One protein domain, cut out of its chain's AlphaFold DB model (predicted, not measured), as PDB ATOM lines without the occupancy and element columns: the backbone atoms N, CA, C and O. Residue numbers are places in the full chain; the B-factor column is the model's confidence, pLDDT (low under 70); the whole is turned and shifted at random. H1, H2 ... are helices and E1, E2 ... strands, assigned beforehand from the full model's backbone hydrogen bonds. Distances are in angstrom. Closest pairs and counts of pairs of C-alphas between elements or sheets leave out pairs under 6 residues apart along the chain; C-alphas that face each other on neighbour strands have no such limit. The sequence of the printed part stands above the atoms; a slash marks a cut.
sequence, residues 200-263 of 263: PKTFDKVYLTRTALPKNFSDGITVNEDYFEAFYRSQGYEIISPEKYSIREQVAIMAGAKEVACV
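This is residues 200 to 263 of the 263 residues of an uncharacterized protein of Lactococcus lactis RTB018 (UniProt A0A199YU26). A small sheet of three short parallel strands has helix H1 over one face, running along the strands, while H2 only grazes the sheet with its residues 250 to 256. A loop between E1 and H1 sticks out at residues 214 to 219. The 64 printed residues hold E1, H1, E2, H2 and E3 in that order, and the sheet order is E2, E1, E3. The class is mixed, helices and strands, with under half of the residues in named elements. The whole is compact, with a radius of gyration of the C-alphas of 11.8 A, and flat, spanning 33 by 27 by 13 A.

E1, residues 205 to 208, is the inner strand. H1, residues 225 to 234, is on the sheet at a height of 9.3 A, in two layers, a helix over a sheet. It lies over E1 and, only just, with 3 C-alphas, over E2, residues 238 to 240; on the local plane it stands at 6 degrees to E1. The closest C-alphas of H1 and E2 are those of Glu 229 and Ile 239, 6.6 A apart. E2 is parallel to E1 at 27 degrees, with N 207 and O 238 at 2.8 A, within hydrogen-bond range. E1, H1 and E2 form a strand-helix-strand unit, two parallel neighbour strands joined through a helix, with a right-handed crossover. H2, residues 247 to 256, is apart from H1. E3, residues 259 to 262, is parallel to E1 at 18 degrees, with N 206 and O 259 at 2.9 A. E2, H2 and E3 form a split unit, with E1 between its strands, also right-handed. In H1 and H2 every O i to N i+4 pair is within hydrogen-bond range.

E1 begins at C-alpha 205, (206.714, 153.538, 116.218), and is 10.1 A long. H1 measures 14.1 A, E2 6.2 A and H2 14.5 A. E3, 10.4 A, ends at C-alpha 262, (205.401, 146.571, 125.016).

The C-alphas farthest apart, of Thr 202 and Asn 216, are 33.0 A apart. The printed part has no cut. The link from E1 to H1 is long, 16 residues. Residues 215 to 222 have pLDDT under 70.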
ATOM      1  N   PRO A 200     198.742 165.196 118.851       96.81
ATOM      2  CA  PRO A 200     199.532 163.974 118.728       96.81
ATOM      3  C   PRO A 200     201.038 164.252 118.597       96.81
ATOM      4  O   PRO A 200     201.460 165.123 117.833       96.81
ATOM      5  N   LYS A 201     201.879 163.480 119.301       93.19
ATOM      6  CA  LYS A 201     203.339 163.514 119.097       93.19
ATOM      7  C   LYS A 201     203.721 162.733 117.836       93.19
ATOM      8  O   LYS A 201     203.088 161.751 117.482       93.19
ATOM      9  N   THR A 202     204.808 163.120 117.178       88.81
ATOM     10  CA  THR A 202     205.212 162.588 115.861       88.81
ATOM     11  C   THR A 202     206.000 161.269 115.917       88.81
ATOM     12  O   THR A 202     206.894 161.054 115.099       88.81
ATOM     13  N   PHE A 203     205.737 160.401 116.894       89.44
ATOM     14  CA  PHE A 203     206.430 159.114 117.003       89.44
ATOM     15  C   PHE A 203     205.644 158.031 116.272       89.44
ATOM     16  O   PHE A 203     204.668 157.536 116.811       89.44
ATOM     17  N   ASP A 204     206.070 157.630 115.073       91.38
ATOM     18  CA  ASP A 204     205.352 156.612 114.287       91.38
ATOM     19  C   ASP A 204     205.380 155.215 114.942       91.38
ATOM     20  O   ASP A 204     204.380 154.495 114.901       91.38
ATOM     21  N   LYS A 205     206.511 154.832 115.550       97.62
ATOM     22  CA  LYS A 205     206.714 153.538 116.218       97.62
ATOM     23  C   LYS A 205     207.244 153.753 117.630       97.62
ATOM     24  O   LYS A 205     208.277 154.401 117.797       97.62
ATOM     25  N   VAL A 206     206.571 153.198 118.633       97.94
ATOM     26  CA  VAL A 206     206.919 153.383 120.049       97.94
ATOM     27  C   VAL A 206     207.038 152.039 120.753       97.94
ATOM     28  O   VAL A 206     206.158 151.190 120.637       97.94
ATOM     29  N   TYR A 207     208.129 151.845 121.491       97.19
ATOM     30  CA  TYR A 207     208.273 150.750 122.441       97.19
ATOM     31  C   TYR A 207     208.187 151.297 123.867       97.19
ATOM     32  O   TYR A 207     208.976 152.168 124.248       97.19
ATOM     33  N   LEU A 208     207.224 150.804 124.645       94.81
ATOM     34  CA  LEU A 208     207.017 151.205 126.035       94.81
ATOM     35  C   LEU A 208     207.893 150.337 126.941       94.81
ATOM     36  O   LEU A 208     207.543 149.198 127.246       94.81
ATOM     37  N   THR A 209     209.029 150.887 127.362       92.75
ATOM     38  CA  THR A 209     209.966 150.206 128.260       92.75
ATOM     39  C   THR A 209     209.567 150.378 129.723       92.75
ATOM     40  O   THR A 209     208.966 151.381 130.115       92.75
ATOM     41  N   ARG A 210     209.964 149.408 130.546       88.88
ATOM     42  CA  ARG A 210     209.794 149.413 132.007       88.88
ATOM     43  C   ARG A 210     211.121 149.581 132.764       88.88
ATOM     44  O   ARG A 210     211.119 149.557 133.991       88.88
ATOM     45  N   THR A 211     212.255 149.779 132.073       87.69
ATOM     46  CA  THR A 211     213.607 149.818 132.683       87.69
ATOM     47  C   THR A 211     213.822 150.920 133.715       87.69
ATOM     48  O   THR A 211     214.691 150.786 134.580       87.69
ATOM     49  N   ALA A 212     213.066 152.016 133.637       87.69
ATOM     50  CA  ALA A 212     213.183 153.125 134.576       87.69
ATOM     51  C   ALA A 212     212.250 153.011 135.797       87.69
ATOM     52  O   ALA A 212     212.360 153.833 136.714       87.69
ATOM     53  N   LEU A 213     211.426 151.956 135.881       84.62
ATOM     54  CA  LEU A 213     210.677 151.636 137.092       84.62
ATOM     55  C   LEU A 213     211.614 151.129 138.208       84.62
ATOM     56  O   LEU A 213     212.631 150.481 137.943       84.62
ATOM     57  N   PRO A 214     211.286 151.384 139.487       79.00
ATOM     58  CA  PRO A 214     212.072 150.878 140.607       79.00
ATOM     59  C   PRO A 214     212.177 149.343 140.607       79.00
ATOM     60  O   PRO A 214     211.177 148.641 140.498       79.00
ATOM     61  N   LYS A 215     213.384 148.798 140.811       69.25
ATOM     62  CA  LYS A 215     213.640 147.337 140.799       69.25
ATOM     63  C   LYS A 215     212.941 146.552 141.919       69.25
ATOM     64  O   LYS A 215     212.895 145.330 141.871       69.25
ATOM     65  N   ASN A 216     212.441 147.240 142.942       65.31
ATOM     66  CA  ASN A 216     211.653 146.671 144.037       65.31
ATOM     67  C   ASN A 216     210.141 146.663 143.751       65.31
ATOM     68  O   ASN A 216     209.364 146.279 144.622       65.31
ATOM     69  N   PHE A 217     209.718 147.096 142.563       64.19
ATOM     70  CA  PHE A 217     208.339 146.975 142.117       64.19
ATOM     71  C   PHE A 217     208.106 145.521 141.682       64.19
ATOM     72  O   PHE A 217     208.618 145.100 140.644       64.19
ATOM     73  N   SER A 218     207.380 144.740 142.489       55.66
ATOM     74  CA  SER A 218     207.106 143.310 142.241       55.66
ATOM     75  C   SER A 218     206.517 143.047 140.855       55.66
ATOM     76  O   SER A 218     206.830 142.036 140.236       55.66
ATOM     77  N   ASP A 219     205.740 144.003 140.345       55.81
ATOM     78  CA  ASP A 219     205.040 143.909 139.062       55.81
ATOM     79  C   ASP A 219     205.871 144.491 137.900       55.81
ATOM     80  O   ASP A 219     205.427 144.505 136.756       55.81
ATOM     81  N   GLY A 220     207.064 145.039 138.178       53.00
ATOM     82  CA  GLY A 220     207.905 145.804 137.246       53.00
ATOM     83  C   GLY A 220     209.143 145.078 136.723       53.00
ATOM     84  O   GLY A 220     209.857 145.641 135.896       53.00
ATOM     85  N   ILE A 221     209.422 143.859 137.188       62.09
ATOM     86  CA  ILE A 221     210.615 143.116 136.770       62.09
ATOM     87  C   ILE A 221     210.337 142.446 135.426       62.09
ATOM     88  O   ILE A 221     209.900 141.298 135.368       62.09
ATOM     89  N   THR A 222     210.629 143.152 134.337       68.31
ATOM     90  CA  THR A 222     210.740 142.509 133.029       68.31
ATOM     91  C   THR A 222     212.136 141.923 132.869       68.31
ATOM     92  O   THR A 222     213.153 142.602 133.038       68.31
ATOM     93  N   VAL A 223     212.205 140.629 132.570       74.19
ATOM     94  CA  VAL A 223     213.482 139.949 132.340       74.19
ATOM     95  C   VAL A 223     213.993 140.307 130.944       74.19
ATOM     96  O   VAL A 223     213.260 140.188 129.969       74.19
ATOM     97  N   ASN A 224     215.269 140.691 130.847       81.38
ATOM     98  CA  ASN A 224     215.950 141.050 129.594       81.38
ATOM     99  C   ASN A 224     215.373 142.279 128.862       81.38
ATOM    100  O   ASN A 224     215.489 142.365 127.642       81.38
ATOM    101  N   GLU A 225     214.810 143.256 129.575       86.81
ATOM    102  CA  GLU A 225     214.276 144.481 128.955       86.81
ATOM    103  C   GLU A 225     215.317 145.209 128.074       86.81
ATOM    104  O   GLU A 225     214.992 145.645 126.974       86.81
ATOM    105  N   ASP A 226     216.598 145.230 128.475       88.38
ATOM    106  CA  ASP A 226     217.699 145.815 127.685       88.38
ATOM    107  C   ASP A 226     217.835 145.182 126.282       88.38
ATOM    108  O   ASP A 226     218.177 145.864 125.310       88.38
ATOM    109  N   TYR A 227     217.551 143.877 126.154       88.38
ATOM    110  CA  TYR A 227     217.527 143.184 124.862       88.38
ATOM    111  C   TYR A 227     216.371 143.691 123.998       88.38
ATOM    112  O   TYR A 227     216.576 143.973 122.817       88.38
ATOM    113  N   PHE A 228     215.172 143.832 124.572       90.50
ATOM    114  CA  PHE A 228     214.001 144.319 123.844       90.50
ATOM    115  C   PHE A 228     214.170 145.777 123.430       90.50
ATOM    116  O   PHE A 228     213.898 146.109 122.278       90.50
ATOM    117  N   GLU A 229     214.722 146.630 124.295       93.75
ATOM    118  CA  GLU A 229     215.066 147.998 123.916       93.75
ATOM    119  C   GLU A 229     216.048 148.031 122.739       93.75
ATOM    120  O   GLU A 229     215.852 148.792 121.794       93.75
ATOM    121  N   ALA A 230     217.110 147.215 122.762       94.19
ATOM    122  CA  ALA A 230     218.066 147.135 121.656       94.19
ATOM    123  C   ALA A 230     217.409 146.618 120.365       94.19
ATOM    124  O   ALA A 230     217.637 147.180 119.291       94.19
ATOM    125  N   PHE A 231     216.563 145.592 120.479       93.75
ATOM    126  CA  PHE A 231     215.812 145.022 119.369       93.75
ATOM    127  C   PHE A 231     214.875 146.057 118.742       93.75
ATOM    128  O   PHE A 231     215.046 146.386 117.571       93.75
ATOM    129  N   TYR A 232     213.945 146.638 119.500       95.19
ATOM    130  CA  TYR A 232     212.977 147.598 118.971       95.19
ATOM    131  C   TYR A 232     213.647 148.878 118.465       95.19
ATOM    132  O   TYR A 232     213.284 149.377 117.399       95.19
ATOM    133  N   ARG A 233     214.717 149.346 119.121       96.25
ATOM    134  CA  ARG A 233     215.531 150.459 118.610       96.25
ATOM    135  C   ARG A 233     216.146 150.133 117.246       96.25
ATOM    136  O   ARG A 233     216.120 150.975 116.353       96.25
ATOM    137  N   SER A 234     216.641 148.906 117.040       96.50
ATOM    138  CA  SER A 234     217.152 148.461 115.729       96.50
ATOM    139  C   SER A 234     216.069 148.393 114.642       96.50
ATOM    140  O   SER A 234     216.387 148.488 113.461       96.50
ATOM    141  N   GLN A 235     214.798 148.263 115.040       96.19
ATOM    142  CA  GLN A 235     213.631 148.276 114.153       96.19
ATOM    143  C   GLN A 235     213.035 149.687 113.964       96.19
ATOM    144  O   GLN A 235     211.973 149.829 113.358       96.19
ATOM    145  N   GLY A 236     213.704 150.732 114.468       96.00
ATOM    146  CA  GLY A 236     213.291 152.128 114.303       96.00
ATOM    147  C   GLY A 236     212.214 152.608 115.280       96.00
ATOM    148  O   GLY A 236     211.554 153.602 114.996       96.00
ATOM    149  N   TYR A 237     212.013 151.915 116.405       97.75
ATOM    150  CA  TYR A 237     211.097 152.358 117.456       97.75
ATOM    151  C   TYR A 237     211.772 153.385 118.366       97.75
ATOM    152  O   TYR A 237     212.936 153.230 118.746       97.75
ATOM    153  N   GLU A 238     210.999 154.384 118.784       97.38
ATOM    154  CA  GLU A 238     211.356 155.254 119.899       97.38
ATOM    155  C   GLU A 238     211.149 154.502 121.221       97.38
ATOM    156  O   GLU A 238     210.097 153.898 121.443       97.38
ATOM    157  N   ILE A 239     212.147 154.536 122.108       96.44
ATOM    158  CA  ILE A 239     212.094 153.841 123.398       96.44
ATOM    159  C   ILE A 239     211.595 154.817 124.465       96.44
ATOM    160  O   ILE A 239     212.303 155.742 124.860       96.44
ATOM    161  N   ILE A 240     210.375 154.601 124.949       96.19
ATOM    162  CA  ILE A 240     209.676 155.511 125.859       96.19
ATOM    163  C   ILE A 240     209.487 154.834 127.213       96.19
ATOM    164  O   ILE A 240     208.870 153.778 127.283       96.19
ATOM    165  N   SER A 241     209.972 155.458 128.292       94.50
ATOM    166  CA  SER A 241     209.603 155.102 129.673       94.50
ATOM    167  C   SER A 241     208.374 155.931 130.087       94.50
ATOM    168  O   SER A 241     208.547 157.124 130.369       94.50
ATOM    169  N   PRO A 242     207.138 155.389 130.077       93.56
ATOM    170  CA  PRO A 242     205.918 156.190 130.238       93.56
ATOM    171  C   PRO A 242     205.861 156.974 131.553       93.56
ATOM    172  O   PRO A 242     205.375 158.100 131.585       93.56
ATOM    173  N   GLU A 243     206.418 156.422 132.629       91.62
ATOM    174  CA  GLU A 243     206.470 157.011 133.969       91.62
ATOM    175  C   GLU A 243     207.263 158.324 134.050       91.62
ATOM    176  O   GLU A 243     207.130 159.060 135.026       91.62
ATOM    177  N   LYS A 244     208.079 158.635 133.035       94.62
ATOM    178  CA  LYS A 244     208.805 159.912 132.929       94.62
ATOM    179  C   LYS A 244     207.981 161.021 132.274       94.62
ATOM    180  O   LYS A 244     208.434 162.163 132.245       94.62
ATOM    181  N   TYR A 245     206.809 160.692 131.740       95.44
ATOM    182  CA  TYR A 245     205.929 161.613 131.034       95.44
ATOM    183  C   TYR A 245     204.678 161.890 131.855       95.44
ATOM    184  O   TYR A 245     204.146 161.009 132.536       95.44
ATOM    185  N   SER A 246     204.165 163.115 131.747       96.62
ATOM    186  CA  SER A 246     202.839 163.433 132.280       96.62
ATOM    187  C   SER A 246     201.756 162.593 131.590       96.62
ATOM    188  O   SER A 246     201.925 162.161 130.450       96.62
ATOM    189  N   ILE A 247     200.608 162.400 132.244       96.94
ATOM    190  CA  ILE A 247     199.475 161.654 131.669       96.94
ATOM    191  C   ILE A 247     199.072 162.223 130.303       96.94
ATOM    192  O   ILE A 247     198.864 161.474 129.350       96.94
ATOM    193  N   ARG A 248     199.036 163.553 130.179       97.44
ATOM    194  CA  ARG A 248     198.712 164.227 128.917       97.44
ATOM    195  C   ARG A 248     199.722 163.918 127.812       97.44
ATOM    196  O   ARG A 248     199.334 163.706 126.668       97.44
ATOM    197  N   GLU A 249     201.010 163.864 128.139       97.31
ATOM    198  CA  GLU A 249     202.046 163.490 127.177       97.31
ATOM    199  C   GLU A 249     201.996 162.013 126.800       97.31
ATOM    200  O   GLU A 249     202.234 161.698 125.638       97.31
ATOM    201  N   GLN A 250     201.673 161.125 127.743       97.00
ATOM    202  CA  GLN A 250     201.457 159.710 127.447       97.00
ATOM    203  C   GLN A 250     200.319 159.549 126.433       97.00
ATOM    204  O   GLN A 250     200.501 158.875 125.424       97.00
ATOM    205  N   VAL A 251     199.186 160.237 126.632       97.69
ATOM    206  CA  VAL A 251     198.086 160.241 125.652       97.69
ATOM    207  C   VAL A 251     198.543 160.816 124.310       97.69
ATOM    208  O   VAL A 251     198.260 160.214 123.283       97.69
ATOM    209  N   ALA A 252     199.301 161.917 124.294       98.00
ATOM    210  CA  ALA A 252     199.803 162.512 123.053       98.00
ATOM    211  C   ALA A 252     200.746 161.574 122.274       98.00
ATOM    212  O   ALA A 252     200.701 161.538 121.046       98.00
ATOM    213  N   ILE A 253     201.581 160.796 122.972       97.50
ATOM    214  CA  ILE A 253     202.422 159.752 122.365       97.50
ATOM    215  C   ILE A 253     201.538 158.665 121.751       97.50
ATOM    216  O   ILE A 253     201.693 158.348 120.576       97.50
ATOM    217  N   MET A 254     200.584 158.137 122.522       96.50
ATOM    218  CA  MET A 254     199.685 157.074 122.061       96.50
ATOM    219  C   MET A 254     198.791 157.523 120.897       96.50
ATOM    220  O   MET A 254     198.530 156.735 119.997       96.50
ATOM    221  N   ALA A 255     198.354 158.785 120.883       96.56
ATOM    222  CA  ALA A 255     197.523 159.357 119.826       96.56
ATOM    223  C   ALA A 255     198.253 159.480 118.479       96.56
ATOM    224  O   ALA A 255     197.609 159.455 117.434       96.56
ATOM    225  N   GLY A 256     199.579 159.645 118.499       96.19
ATOM    226  CA  GLY A 256     200.389 159.790 117.288       96.19
ATOM    227  C   GLY A 256     201.071 158.508 116.811       96.19
ATOM    228  O   GLY A 256     201.459 158.425 115.646       96.19
ATOM    229  N   ALA A 257     201.194 157.506 117.683       96.62
ATOM    230  CA  ALA A 257     201.814 156.232 117.351       96.62
ATOM    231  C   ALA A 257     200.957 155.397 116.394       96.62
ATOM    232  O   ALA A 257     199.777 155.150 116.633       96.62
ATOM    233  N   LYS A 258     201.581 154.915 115.316       95.62
ATOM    234  CA  LYS A 258     200.979 153.965 114.365       95.62
ATOM    235  C   LYS A 258     201.204 152.526 114.805       95.62
ATOM    236  O   LYS A 258     200.370 151.662 114.556       95.62
ATOM    237  N   GLU A 259     202.339 152.276 115.452       96.50
ATOM    238  CA  GLU A 259     202.691 150.985 116.027       96.50
ATOM    239  C   GLU A 259     203.184 151.184 117.460       96.50
ATOM    240  O   GLU A 259     204.104 151.964 117.713       96.50
ATOM    241  N   VAL A 260     202.587 150.446 118.395       96.25
ATOM    242  CA  VAL A 260     203.003 150.414 119.796       96.25
ATOM    243  C   VAL A 260     203.363 148.983 120.160       96.25
ATOM    244  O   VAL A 260     202.600 148.058 119.886       96.25
ATOM    245  N   ALA A 261     204.524 148.810 120.780       94.00
ATOM    246  CA  ALA A 261     204.975 147.545 121.333       94.00
ATOM    247  C   ALA A 261     205.301 147.707 122.823       94.00
ATOM    248  O   ALA A 261     205.761 148.759 123.265       94.00
ATOM    249  N   CYS A 262     205.059 146.659 123.600       89.00
ATOM    250  CA  CYS A 262     205.401 146.571 125.016       89.00
ATOM    251  C   CYS A 262     205.548 145.096 125.408       89.00
ATOM    252  O   CYS A 262     205.145 144.212 124.642       89.00
ATOM    253  N   VAL A 263     206.111 144.846 126.589       73.75
ATOM    254  CA  VAL A 263     206.242 143.515 127.200       73.75
ATOM    255  C   VAL A 263     205.488 143.478 128.523       73.75
ATOM    256  O   VAL A 263     205.543 144.490 129.264       73.75
TER     257      VAL A 263